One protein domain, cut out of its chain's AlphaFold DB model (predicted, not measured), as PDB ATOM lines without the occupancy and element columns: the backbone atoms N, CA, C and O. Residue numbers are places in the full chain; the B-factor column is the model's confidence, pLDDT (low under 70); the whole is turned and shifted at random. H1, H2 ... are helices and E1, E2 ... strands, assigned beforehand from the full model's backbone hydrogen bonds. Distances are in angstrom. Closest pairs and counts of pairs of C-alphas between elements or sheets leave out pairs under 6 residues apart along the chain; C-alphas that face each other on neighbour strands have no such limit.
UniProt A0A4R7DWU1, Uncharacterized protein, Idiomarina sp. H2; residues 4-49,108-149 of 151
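This is residues 4 to 49 and 108 to 149 of the 151 residues of an uncharacterized protein of Idiomarina sp. H2 (UniProt A0A4R7DWU1). A twisted four-stranded antiparallel sheet has H2 over one face, along its edge strand E3, and H1 next to H2, grazing the sheet. Past the other edge strand, E4, a loop of residues 130 to 141 leads off to the short helix H3, which lies away from the sheet at one end of the elongated outline. The printed part has 88 residues, with three named helices and four named strands in the order H1 E1 E2 E3 H2 E4 H3; the sheet runs E3 E2 E1 E4, and the class is mixed, helices and strands. The whole is compact, with a radius of gyration of the C-alphas of 13.1 A, and its C-alphas span 42 by 27 by 23 A.

Find C-alpha 4 at (-22.300, -38.041, 10.795); from there H1 runs through residues 4 to 10. Next come E1, residues 17 to 22, 16.6 A long, and E2, residues 25 to 34, 23.8 A long, which bends by 68 degrees at residue 31. E3, residues 37 to 44, covers 21.2 A. After the cut, look for C-alpha 112 at (-27.305, -32.018, 4.358), where H2, residues 112 to 122, begins its 15.4 A. E4 is residues 127 to 129, and H3, residues 142 to 147, ends at C-alpha 147, (-7.380, -23.527, 23.754).

Begin with the meander E1 E2 E3, each strand the antiparallel neighbour of the one before; E1 and E2 form a hairpin, and so do E2 and E3. Within hydrogen-bond range you find N 20 and O 27 at 2.8 A for E1 and E2, N 30 and O 41 at 2.9 A for E2 and E3, and N 21 and O 127 at 2.7 A for E1 and E4. The sheet is only just strongly twisted, its C-alphas up to 4.1 A off the best plane. H2 is on the sheet at a height of 11.4 A, over E3, and runs along the strands at 24 degrees on the local plane; the closest C-alphas of H2 and E3, those of Pro 112 and Val 40, are 6.5 A apart. H1 only grazes the sheet with residues 6 to 10. H1 touches H2, the C-alphas of Glu 8 and Pro 112 closest at 5.8 A, opposite ways at a shallow tilt of 32 degrees, only just short of steep. H3 is not on the sheet and is apart from H1 and H2. In H1, H2 and H3 every O i to N i+4 pair is within hydrogen-bond range.

The two C-alphas farthest apart, those of Gly 35 and Val 149, are 42.7 A from each other. Residues 50 to 107 are not printed, and C-alphas 49 and 108 stand 12.4 A apart across the cut. The link from E4 to H3 is long, 12 residues; in it residues 136 to 137 pair antiparallel with residues 128 to 129 of E4. Look for low confidence at residues 142 to 149, whose pLDDT is under 70; the mean pLDDT of the printed part is 86.3, and that of H3 is 62.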
ATOM      1  N   TRP A   4     -21.280 -38.413  11.772       88.88
ATOM      2  CA  TRP A   4     -22.300 -38.041  10.795       88.88
ATOM      3  C   TRP A   4     -23.332 -37.051  11.347       88.88
ATOM      4  O   TRP A   4     -23.814 -36.191  10.612       88.88
ATOM      5  N   LYS A   5     -23.646 -37.138  12.647       87.12
ATOM      6  CA  LYS A   5     -24.519 -36.164  13.321       87.12
ATOM      7  C   LYS A   5     -23.818 -34.816  13.488       87.12
ATOM      8  O   LYS A   5     -24.470 -33.788  13.341       87.12
ATOM      9  N   SER A   6     -22.508 -34.828  13.754       85.31
ATOM     10  CA  SER A   6     -21.690 -33.607  13.801       85.31
ATOM     11  C   SER A   6     -21.703 -32.894  12.444       85.31
ATOM     12  O   SER A   6     -22.043 -31.715  12.382       85.31
ATOM     13  N   LEU A   7     -21.480 -33.630  11.348       87.38
ATOM     14  CA  LEU A   7     -21.556 -33.090   9.984       87.38
ATOM     15  C   LEU A   7     -22.920 -32.471   9.665       87.38
ATOM     16  O   LEU A   7     -22.995 -31.358   9.151       87.38
ATOM     17  N   GLU A   8     -24.010 -33.179   9.978       87.38
ATOM     18  CA  GLU A   8     -25.357 -32.661   9.735       87.38
ATOM     19  C   GLU A   8     -25.607 -31.371  10.523       87.38
ATOM     20  O   GLU A   8     -26.149 -30.424   9.957       87.38
ATOM     21  N   SER A   9     -25.159 -31.306  11.782       87.50
ATOM     22  CA  SER A   9     -25.285 -30.118  12.631       87.50
ATOM     23  C   SER A   9     -24.465 -28.936  12.112       87.50
ATOM     24  O   SER A   9     -24.985 -27.823  12.069       87.50
ATOM     25  N   GLN A  10     -23.226 -29.159  11.666       86.25
ATOM     26  CA  GLN A  10     -22.394 -28.111  11.058       86.25
ATOM     27  C   GLN A  10     -23.029 -27.562   9.770       86.25
ATOM     28  O   GLN A  10     -22.948 -26.368   9.489       86.25
ATOM     29  N   LEU A  11     -23.749 -28.412   9.029       86.75
ATOM     30  CA  LEU A  11     -24.447 -28.047   7.795       86.75
ATOM     31  C   LEU A  11     -25.876 -27.481   7.999       86.75
ATOM     32  O   LEU A  11     -26.599 -27.220   7.022       86.75
ATOM     33  N   GLN A  12     -26.326 -27.273   9.245       84.06
ATOM     34  CA  GLN A  12     -27.652 -26.696   9.523       84.06
ATOM     35  C   GLN A  12     -27.730 -25.201   9.190       84.06
ATOM     36  O   GLN A  12     -28.771 -24.758   8.698       84.06
ATOM     37  N   GLY A  13     -26.636 -24.448   9.359       82.19
ATOM     38  CA  GLY A  13     -26.575 -23.010   9.061       82.19
ATOM     39  C   GLY A  13     -26.901 -22.670   7.600       82.19
ATOM     40  O   GLY A  13     -26.856 -23.536   6.728       82.19
ATOM     41  N   MET A  14     -27.262 -21.418   7.302       75.81
ATOM     42  CA  MET A  14     -27.678 -21.018   5.943       75.81
ATOM     43  C   MET A  14     -26.501 -20.941   4.954       75.81
ATOM     44  O   MET A  14     -26.637 -21.401   3.825       75.81
ATOM     45  N   PHE A  15     -25.346 -20.445   5.408       79.50
ATOM     46  CA  PHE A  15     -24.099 -20.329   4.639       79.50
ATOM     47  C   PHE A  15     -22.948 -20.968   5.412       79.50
ATOM     48  O   PHE A  15     -22.078 -20.292   5.950       79.50
ATOM     49  N   CYS A  16     -23.006 -22.286   5.548       87.75
ATOM     50  CA  CYS A  16     -21.988 -23.062   6.243       87.75
ATOM     51  C   CYS A  16     -21.050 -23.739   5.245       87.75
ATOM     52  O   CYS A  16     -21.437 -24.085   4.124       87.75
ATOM     53  N   GLU A  17     -19.822 -23.939   5.696       90.62
ATOM     54  CA  GLU A  17     -18.774 -24.637   4.974       90.62
ATOM     55  C   GLU A  17     -18.142 -25.660   5.912       90.62
ATOM     56  O   GLU A  17     -17.880 -25.350   7.073       90.62
ATOM     57  N   VAL A  18     -17.905 -26.870   5.415       92.19
ATOM     58  CA  VAL A  18     -17.213 -27.933   6.143       92.19
ATOM     59  C   VAL A  18     -16.155 -28.525   5.228       92.19
ATOM     60  O   VAL A  18     -16.466 -28.918   4.105       92.19
ATOM     61  N   LYS A  19     -14.917 -28.610   5.714       93.69
ATOM     62  CA  LYS A  19     -13.809 -29.239   4.994       93.69
ATOM     63  C   LYS A  19     -13.588 -30.658   5.497       93.69
ATOM     64  O   LYS A  19     -13.774 -30.944   6.681       93.69
ATOM     65  N   ALA A  20     -13.218 -31.553   4.597       93.50
ATOM     66  CA  ALA A  20     -12.978 -32.954   4.885       93.50
ATOM     67  C   ALA A  20     -11.902 -33.529   3.959       93.50
ATOM     68  O   ALA A  20     -11.583 -32.948   2.928       93.50
ATOM     69  N   GLN A  21     -11.359 -34.686   4.316       93.56
ATOM     70  CA  GLN A  21     -10.366 -35.412   3.544       93.56
ATOM     71  C   GLN A  21     -10.740 -36.893   3.451       93.56
ATOM     72  O   GLN A  21     -11.183 -37.503   4.429       93.56
ATOM     73  N   VAL A  22     -10.573 -37.474   2.262       92.75
ATOM     74  CA  VAL A  22     -10.795 -38.905   1.997       92.75
ATOM     75  C   VAL A  22      -9.927 -39.369   0.833       92.75
ATOM     76  O   VAL A  22      -9.833 -38.678  -0.174       92.75
ATOM     77  N   GLU A  23      -9.280 -40.532   0.960       87.69
ATOM     78  CA  GLU A  23      -8.448 -41.134  -0.104       87.69
ATOM     79  C   GLU A  23      -7.395 -40.162  -0.707       87.69
ATOM     80  O   GLU A  23      -7.033 -40.268  -1.874       87.69
ATOM     81  N   GLY A  24      -6.908 -39.189   0.078       87.69
ATOM     82  CA  GLY A  24      -5.964 -38.157  -0.379       87.69
ATOM     83  C   GLY A  24      -6.590 -36.967  -1.123       87.69
ATOM     84  O   GLY A  24      -5.862 -36.071  -1.541       87.69
ATOM     85  N   TYR A  25      -7.917 -36.923  -1.261       92.50
ATOM     86  CA  TYR A  25      -8.668 -35.790  -1.803       92.50
ATOM     87  C   TYR A  25      -9.159 -34.873  -0.686       92.50
ATOM     88  O   TYR A  25      -9.685 -35.346   0.324       92.50
ATOM     89  N   GLU A  26      -9.041 -33.563  -0.895       93.44
ATOM     90  CA  GLU A  26      -9.685 -32.549  -0.063       93.44
ATOM     91  C   GLU A  26     -11.100 -32.293  -0.592       93.44
ATOM     92  O   GLU A  26     -11.303 -32.009  -1.773       93.44
ATOM     93  N   LEU A  27     -12.096 -32.430   0.274       94.75
ATOM     94  CA  LEU A  27     -13.495 -32.177  -0.023       94.75
ATOM     95  C   LEU A  27     -13.970 -30.954   0.746       94.75
ATOM     96  O   LEU A  27     -13.806 -30.870   1.962       94.75
ATOM     97  N   GLU A  28     -14.637 -30.041   0.052       94.50
ATOM     98  CA  GLU A  28     -15.266 -28.885   0.686       94.50
ATOM     99  C   GLU A  28     -16.772 -28.942   0.444       94.50
ATOM    100  O   GLU A  28     -17.254 -28.944  -0.693       94.50
ATOM    101  N   PHE A  29     -17.529 -29.012   1.535       94.50
ATOM    102  CA  PHE A  29     -18.982 -29.009   1.541       94.50
ATOM    103  C   PHE A  29     -19.466 -27.603   1.844       94.50
ATOM    104  O   PHE A  29     -19.389 -27.147   2.982       94.50
ATOM    105  N   LYS A  30     -20.005 -26.919   0.837       93.25
ATOM    106  CA  LYS A  30     -20.493 -25.548   0.971       93.25
ATOM    107  C   LYS A  30     -21.989 -25.482   0.740       93.25
ATOM    108  O   LYS A  30     -22.482 -25.861  -0.324       93.25
ATOM    109  N   LYS A  31     -22.729 -24.975   1.720       92.81
ATOM    110  CA  LYS A  31     -24.160 -24.720   1.571       92.81
ATOM    111  C   LYS A  31     -24.370 -23.354   0.930       92.81
ATOM    112  O   LYS A  31     -23.949 -22.334   1.470       92.81
ATOM    113  N   GLN A  32     -24.984 -23.356  -0.246       91.44
ATOM    114  CA  GLN A  32     -25.164 -22.164  -1.069       91.44
ATOM    115  C   GLN A  32     -26.444 -22.246  -1.900       91.44
ATOM    116  O   GLN A  32     -27.064 -23.305  -2.015       91.44
ATOM    117  N   LEU A  33     -26.850 -21.109  -2.461       90.06
ATOM    118  CA  LEU A  33     -27.955 -21.048  -3.408       90.06
ATOM    119  C   LEU A  33     -27.460 -21.459  -4.800       90.06
ATOM    120  O   LEU A  33     -26.523 -20.867  -5.327       90.06
ATOM    121  N   ASP A  34     -28.099 -22.468  -5.379       86.12
ATOM    122  CA  ASP A  34     -28.003 -22.829  -6.792       86.12
ATOM    123  C   ASP A  34     -29.287 -22.356  -7.485       86.12
ATOM    124  O   ASP A  34     -30.358 -22.967  -7.366       86.12
ATOM    125  N   GLY A  35     -29.206 -21.175  -8.101       86.75
ATOM    126  CA  GLY A  35     -30.381 -20.404  -8.504       86.75
ATOM    127  C   GLY A  35     -31.227 -20.025  -7.285       86.75
ATOM    128  O   GLY A  35     -30.764 -19.332  -6.386       86.75
ATOM    129  N   GLU A  36     -32.469 -20.506  -7.237       89.38
ATOM    130  CA  GLU A  36     -33.411 -20.248  -6.134       89.38
ATOM    131  C   GLU A  36     -33.380 -21.335  -5.045       89.38
ATOM    132  O   GLU A  36     -34.106 -21.255  -4.052       89.38
ATOM    133  N   LYS A  37     -32.582 -22.397  -5.224       87.44
ATOM    134  CA  LYS A  37     -32.597 -23.571  -4.342       87.44
ATOM    135  C   LYS A  37     -31.382 -23.592  -3.437       87.44
ATOM    136  O   LYS A  37     -30.252 -23.510  -3.900       87.44
ATOM    137  N   LEU A  38     -31.609 -23.806  -2.145       91.44
ATOM    138  CA  LEU A  38     -30.531 -24.047  -1.194       91.44
ATOM    139  C   LEU A  38     -30.014 -25.482  -1.350       91.44
ATOM    140  O   LEU A  38     -30.761 -26.443  -1.153       91.44
ATOM    141  N   VAL A  39     -28.741 -25.623  -1.707       93.44
ATOM    142  CA  VAL A  39     -28.074 -26.910  -1.945       93.44
ATOM    143  C   VAL A  39     -26.762 -26.987  -1.173       93.44
ATOM    144  O   VAL A  39     -26.198 -25.971  -0.772       93.44
ATOM    145  N   VAL A  40     -26.250 -28.203  -0.981       94.94
ATOM    146  CA  VAL A  40     -24.894 -28.428  -0.468       94.94
ATOM    147  C   VAL A  40     -24.009 -28.844  -1.633       94.94
ATOM    148  O   VAL A  40     -24.171 -29.935  -2.177       94.94
ATOM    149  N   SER A  41     -23.124 -27.946  -2.050       94.69
ATOM    150  CA  SER A  41     -22.167 -28.167  -3.133       94.69
ATOM    151  C   SER A  41     -20.894 -28.816  -2.606       94.69
ATOM    152  O   SER A  41     -20.437 -28.484  -1.515       94.69
ATOM    153  N   VAL A  42     -20.337 -29.732  -3.389       95.81
ATOM    154  CA  VAL A  42     -19.138 -30.507  -3.087       95.81
ATOM    155  C   VAL A  42     -18.038 -30.115  -4.059       95.81
ATOM    156  O   VAL A  42     -18.097 -30.444  -5.249       95.81
ATOM    157  N   PHE A  43     -17.025 -29.445  -3.533       94.56
ATOM    158  CA  PHE A  43     -15.792 -29.153  -4.247       94.56
ATOM    159  C   PHE A  43     -14.796 -30.277  -3.983       94.56
ATOM    160  O   PHE A  43     -14.710 -30.778  -2.863       94.56
ATOM    161  N   VAL A  44     -14.065 -30.676  -5.021       94.38
ATOM    162  CA  VAL A  44     -12.994 -31.674  -4.925       94.38
ATOM    163  C   VAL A  44     -11.687 -30.957  -5.230       94.38
ATOM    164  O   VAL A  44     -11.516 -30.414  -6.326       94.38
ATOM    165  N   ASN A  45     -10.788 -30.917  -4.248       92.81
ATOM    166  CA  ASN A  45      -9.548 -30.140  -4.247       92.81
ATOM    167  C   ASN A  45      -9.784 -28.661  -4.612       92.81
ATOM    168  O   ASN A  45      -9.074 -28.109  -5.450       92.81
ATOM    169  N   GLY A  46     -10.847 -28.049  -4.075       91.12
ATOM    170  CA  GLY A  46     -11.233 -26.662  -4.362       91.12
ATOM    171  C   GLY A  46     -11.909 -26.411  -5.713       91.12
ATOM    172  O   GLY A  46     -12.292 -25.278  -6.007       91.12
ATOM    173  N   TRP A  47     -12.117 -27.437  -6.545       92.62
ATOM    174  CA  TRP A  47     -12.686 -27.271  -7.885       92.62
ATOM    175  C   TRP A  47     -14.015 -28.001  -8.074       92.62
ATOM    176  O   TRP A  47     -14.273 -29.062  -7.506       92.62
ATOM    177  N   ILE A  48     -14.844 -27.446  -8.961       92.38
ATOM    178  CA  ILE A  48     -15.969 -28.133  -9.599       92.38
ATOM    179  C   ILE A  48     -15.740 -28.045 -11.105       92.38
ATOM    180  O   ILE A  48     -15.864 -26.972 -11.695       92.38
ATOM    181  N   LYS A  49     -15.396 -29.166 -11.747       92.06
ATOM    182  CA  LYS A  49     -15.210 -29.217 -13.204       92.06
ATOM    183  C   LYS A  49     -16.353 -29.980 -13.855       92.06
ATOM    184  O   LYS A  49     -16.530 -31.166 -13.603       92.06
ATOM    185  N   ALA A 108     -23.843 -31.283  -6.431       94.06
ATOM    186  CA  ALA A 108     -24.760 -30.701  -5.464       94.06
ATOM    187  C   ALA A 108     -25.729 -31.738  -4.889       94.06
ATOM    188  O   ALA A 108     -26.350 -32.526  -5.610       94.06
ATOM    189  N   PHE A 109     -25.903 -31.681  -3.571       94.31
ATOM    190  CA  PHE A 109     -26.914 -32.416  -2.823       94.31
ATOM    191  C   PHE A 109     -28.062 -31.483  -2.445       94.31
ATOM    192  O   PHE A 109     -27.859 -30.335  -2.057       94.31
ATOM    193  N   SER A 110     -29.289 -31.996  -2.504       91.81
ATOM    194  CA  SER A 110     -30.490 -31.221  -2.175       91.81
ATOM    195  C   SER A 110     -30.640 -30.913  -0.684       91.81
ATOM    196  O   SER A 110     -31.466 -30.087  -0.315       91.81
ATOM    197  N   SER A 111     -29.922 -31.623   0.189       90.81
ATOM    198  CA  SER A 111     -29.961 -31.392   1.632       90.81
ATOM    199  C   SER A 111     -28.726 -31.970   2.335       90.81
ATOM    200  O   SER A 111     -28.151 -32.946   1.838       90.81
ATOM    201  N   PRO A 112     -28.360 -31.444   3.520       91.94
ATOM    202  CA  PRO A 112     -27.305 -32.018   4.358       91.94
ATOM    203  C   PRO A 112     -27.527 -33.500   4.660       91.94
ATOM    204  O   PRO A 112     -26.617 -34.306   4.536       91.94
ATOM    205  N   ARG A 113     -28.771 -33.895   4.947       92.25
ATOM    206  CA  ARG A 113     -29.124 -35.292   5.224       92.25
ATOM    207  C   ARG A 113     -28.841 -36.224   4.042       92.25
ATOM    208  O   ARG A 113     -28.396 -37.351   4.251       92.25
ATOM    209  N   ALA A 114     -29.102 -35.773   2.811       92.94
ATOM    210  CA  ALA A 114     -28.803 -36.555   1.610       92.94
ATOM    211  C   ALA A 114     -27.290 -36.724   1.416       92.94
ATOM    212  O   ALA A 114     -26.843 -37.820   1.080       92.94
ATOM    213  N   LEU A 115     -26.520 -35.664   1.682       94.31
ATOM    214  CA  LEU A 115     -25.060 -35.701   1.669       94.31
ATOM    215  C   LEU A 115     -24.534 -36.686   2.723       94.31
ATOM    216  O   LEU A 115     -23.850 -37.645   2.374       94.31
ATOM    217  N   THR A 116     -24.936 -36.535   3.984       93.31
ATOM    218  CA  THR A 116     -24.518 -37.417   5.084       93.31
ATOM    219  C   THR A 116     -24.836 -38.884   4.796       93.31
ATOM    220  O   THR A 116     -23.990 -39.750   5.003       93.31
ATOM    221  N   ALA A 117     -26.031 -39.190   4.276       93.56
ATOM    222  CA  ALA A 117     -26.405 -40.560   3.926       93.56
ATOM    223  C   ALA A 117     -25.542 -41.147   2.794       93.56
ATOM    224  O   ALA A 117     -25.215 -42.334   2.829       93.56
ATOM    225  N   PHE A 118     -25.173 -40.330   1.803       94.25
ATOM    226  CA  PHE A 118     -24.293 -40.739   0.711       94.25
ATOM    227  C   PHE A 118     -22.878 -41.031   1.222       94.25
ATOM    228  O   PHE A 118     -22.390 -42.149   1.048       94.25
ATOM    229  N   TYR A 119     -22.257 -40.081   1.924       93.94
ATOM    230  CA  TYR A 119     -20.888 -40.233   2.425       93.94
ATOM    231  C   TYR A 119     -20.766 -41.341   3.465       93.94
ATOM    232  O   TYR A 119     -19.850 -42.150   3.381       93.94
ATOM    233  N   ARG A 120     -21.749 -41.495   4.357       93.44
ATOM    234  CA  ARG A 120     -21.772 -42.608   5.317       93.44
ATOM    235  C   ARG A 120     -21.735 -43.982   4.652       93.44
ATOM    236  O   ARG A 120     -21.204 -44.925   5.230       93.44
ATOM    237  N   LYS A 121     -22.352 -44.117   3.477       93.06
ATOM    238  CA  LYS A 121     -22.432 -45.385   2.749       93.06
ATOM    239  C   LYS A 121     -21.206 -45.636   1.874       93.06
ATOM    240  O   LYS A 121     -20.795 -46.784   1.748       93.06
ATOM    241  N   HIS A 122     -20.704 -44.595   1.217       91.25
ATOM    242  CA  HIS A 122     -19.687 -44.724   0.173       91.25
ATOM    243  C   HIS A 122     -18.265 -44.434   0.656       91.25
ATOM    244  O   HIS A 122     -17.339 -44.983   0.076       91.25
ATOM    245  N   PHE A 123     -18.119 -43.616   1.699       92.94
ATOM    246  CA  PHE A 123     -16.844 -43.109   2.208       92.94
ATOM    247  C   PHE A 123     -16.852 -43.078   3.749       92.94
ATOM    248  O   PHE A 123     -16.809 -42.003   4.360       92.94
ATOM    249  N   PRO A 124     -17.009 -44.237   4.420       90.12
ATOM    250  CA  PRO A 124     -17.078 -44.298   5.878       90.12
ATOM    251  C   PRO A 124     -15.803 -43.799   6.574       90.12
ATOM    252  O   PRO A 124     -15.883 -43.393   7.729       90.12
ATOM    253  N   GLU A 125     -14.662 -43.801   5.893       90.50
ATOM    254  CA  GLU A 125     -13.342 -43.349   6.350       90.50
ATOM    255  C   GLU A 125     -13.110 -41.831   6.252       90.50
ATOM    256  O   GLU A 125     -12.035 -41.364   6.613       90.50
ATOM    257  N   LEU A 126     -14.105 -41.054   5.805       92.31
ATOM    258  CA  LEU A 126     -14.027 -39.591   5.736       92.31
ATOM    259  C   LEU A 126     -13.594 -38.980   7.086       92.31
ATOM    260  O   LEU A 126     -14.190 -39.291   8.130       92.31
ATOM    261  N   GLN A 127     -12.607 -38.081   7.030       91.06
ATOM    262  CA  GLN A 127     -12.104 -37.289   8.157       91.06
ATOM    263  C   GLN A 127     -12.409 -35.807   7.925       91.06
ATOM    264  O   GLN A 127     -12.295 -35.326   6.804       91.06
ATOM    265  N   PHE A 128     -12.804 -35.064   8.951       91.12
ATOM    266  CA  PHE A 128     -13.037 -33.621   8.850       91.12
ATOM    267  C   PHE A 128     -11.740 -32.850   9.038       91.12
ATOM    268  O   PHE A 128     -10.867 -33.292   9.772       91.12
ATOM    269  N   VAL A 129     -11.624 -31.686   8.411       89.19
ATOM    270  CA  VAL A 129     -10.475 -30.787   8.562       89.19
ATOM    271  C   VAL A 129     -10.927 -29.564   9.347       89.19
ATOM    272  O   VAL A 129     -11.946 -28.943   9.028       89.19
ATOM    273  N   CYS A 130     -10.193 -29.220  10.402       85.19
ATOM    274  CA  CYS A 130     -10.501 -28.042  11.200       85.19
ATOM    275  C   CYS A 130     -10.135 -26.769  10.437       85.19
ATOM    276  O   CYS A 130      -9.007 -26.616   9.983       85.19
ATOM    277  N   GLN A 131     -11.073 -25.826  10.345       77.81
ATOM    278  CA  GLN A 131     -10.833 -24.541   9.684       77.81
ATOM    279  C   GLN A 131      -9.851 -23.646  10.453       77.81
ATOM    280  O   GLN A 131      -9.199 -22.811   9.835       77.81
ATOM    281  N   ASN A 132      -9.726 -23.827  11.771       80.75
ATOM    282  CA  ASN A 132      -8.872 -22.985  12.610       80.75
ATOM    283  C   ASN A 132      -7.421 -23.478  12.659       80.75
ATOM    284  O   ASN A 132      -6.510 -22.679  12.475       80.75
ATOM    285  N   CYS A 133      -7.198 -24.773  12.910       79.69
ATOM    286  CA  CYS A 133      -5.848 -25.329  13.078       79.69
ATOM    287  C   CYS A 133      -5.365 -26.194  11.902       79.69
ATOM    288  O   CYS A 133      -4.199 -26.570  11.870       79.69
ATOM    289  N   GLY A 134      -6.234 -26.538  10.943       78.44
ATOM    290  CA  GLY A 134      -5.883 -27.396   9.805       78.44
ATOM    291  C   GLY A 134      -5.739 -28.886  10.133       78.44
ATOM    292  O   GLY A 134      -5.480 -29.677   9.231       78.44
ATOM    293  N   GLU A 135      -5.927 -29.299  11.388       81.75
ATOM    294  CA  GLU A 135      -5.824 -30.708  11.776       81.75
ATOM    295  C   GLU A 135      -7.042 -31.525  11.330       81.75
ATOM    296  O   GLU A 135      -8.192 -31.066  11.374       81.75
ATOM    297  N   THR A 136      -6.782 -32.772  10.934       85.06
ATOM    298  CA  THR A 136      -7.808 -33.760  10.603       85.06
ATOM    299  C   THR A 136      -8.373 -34.411  11.862       85.06
ATOM    300  O   THR A 136      -7.621 -34.860  12.727       85.06
ATOM    301  N   TYR A 137      -9.693 -34.535  11.953       81.44
ATOM    302  CA  TYR A 137     -10.387 -35.154  13.077       81.44
ATOM    303  C   TYR A 137     -11.600 -35.969  12.620       81.44
ATOM    304  O   TYR A 137     -12.251 -35.650  11.629       81.44
ATOM    305  N   GLU A 138     -11.967 -37.015  13.365       76.62
ATOM    306  CA  GLU A 138     -13.177 -37.791  13.051       76.62
ATOM    307  C   GLU A 138     -14.450 -37.231  13.695       76.62
ATOM    308  O   GLU A 138     -15.512 -37.269  13.081       76.62
ATOM    309  N   VAL A 139     -14.379 -36.736  14.935       74.00
ATOM    310  CA  VAL A 139     -15.576 -36.338  15.708       74.00
ATOM    311  C   VAL A 139     -15.498 -34.889  16.182       74.00
ATOM    312  O   VAL A 139     -16.473 -34.148  16.044       74.00
ATOM    313  N   SER A 140     -14.346 -34.481  16.710       71.19
ATOM    314  CA  SER A 140     -14.084 -33.125  17.197       71.19
ATOM    315  C   SER A 140     -12.594 -32.805  17.116       71.19
ATOM    316  O   SER A 140     -11.771 -33.676  17.398       71.19
ATOM    317  N   CYS A 141     -12.255 -31.558  16.795       71.31
ATOM    318  CA  CYS A 141     -10.883 -31.067  16.862       71.31
ATOM    319  C   CYS A 141     -10.464 -30.869  18.328       71.31
ATOM    320  O   CYS A 141     -11.031 -30.022  19.018       71.31
ATOM    321  N   GLN A 142      -9.490 -31.654  18.801       68.06
ATOM    322  CA  GLN A 142      -9.011 -31.581  20.186       68.06
ATOM    323  C   GLN A 142      -8.138 -30.344  20.448       68.06
ATOM    324  O   GLN A 142      -8.220 -29.770  21.535       68.06
ATOM    325  N   ALA A 143      -7.370 -29.889  19.451       64.88
ATOM    326  CA  ALA A 143      -6.542 -28.687  19.558       64.88
ATOM    327  C   ALA A 143      -7.380 -27.442  19.893       64.88
ATOM    328  O   ALA A 143      -7.100 -26.758  20.874       64.88
ATOM    329  N   CYS A 144      -8.492 -27.222  19.183       61.12
ATOM    330  CA  CYS A 144      -9.369 -26.077  19.447       61.12
ATOM    331  C   CYS A 144     -10.122 -26.177  20.782       61.12
ATOM    332  O   CYS A 144     -10.472 -25.154  21.367       61.12
ATOM    333  N   THR A 145     -10.393 -27.387  21.285       61.69
ATOM    334  CA  THR A 145     -11.016 -27.546  22.611       61.69
ATOM    335  C   THR A 145     -10.041 -27.274  23.754       61.69
ATOM    336  O   THR A 145     -10.465 -26.799  24.804       61.69
ATOM    337  N   ALA A 146      -8.746 -27.539  23.561       59.56
ATOM    338  CA  ALA A 146      -7.724 -27.287  24.574       59.56
ATOM    339  C   ALA A 146      -7.462 -25.782  24.767       59.56
ATOM    340  O   ALA A 146      -7.264 -25.337  25.895       59.56
ATOM    341  N   GLU A 147      -7.543 -24.988  23.696       54.75
ATOM    342  CA  GLU A 147      -7.380 -23.527  23.754       54.75
ATOM    343  C   GLU A 147      -8.502 -22.818  24.536       54.75
ATOM    344  O   GLU A 147      -8.275 -21.757  25.108       54.75
ATOM    345  N   GLN A 148      -9.701 -23.408  24.627       53.91
ATOM    346  CA  GLN A 148     -10.850 -22.809  25.323       53.91
ATOM    347  C   GLN A 148     -10.854 -23.016  26.847       53.91
ATOM    348  O   GLN A 148     -11.623 -22.357  27.540       53.91
ATOM    349  N   VAL A 149     -10.022 -23.916  27.383       53.84
ATOM    350  CA  VAL A 149      -9.936 -24.203  28.833       53.84
ATOM    351  C   VAL A 149      -8.748 -23.474  29.487       53.84
ATOM    352  O   VAL A 149      -8.586 -23.503  30.703       53.84
TER     353      VAL A 149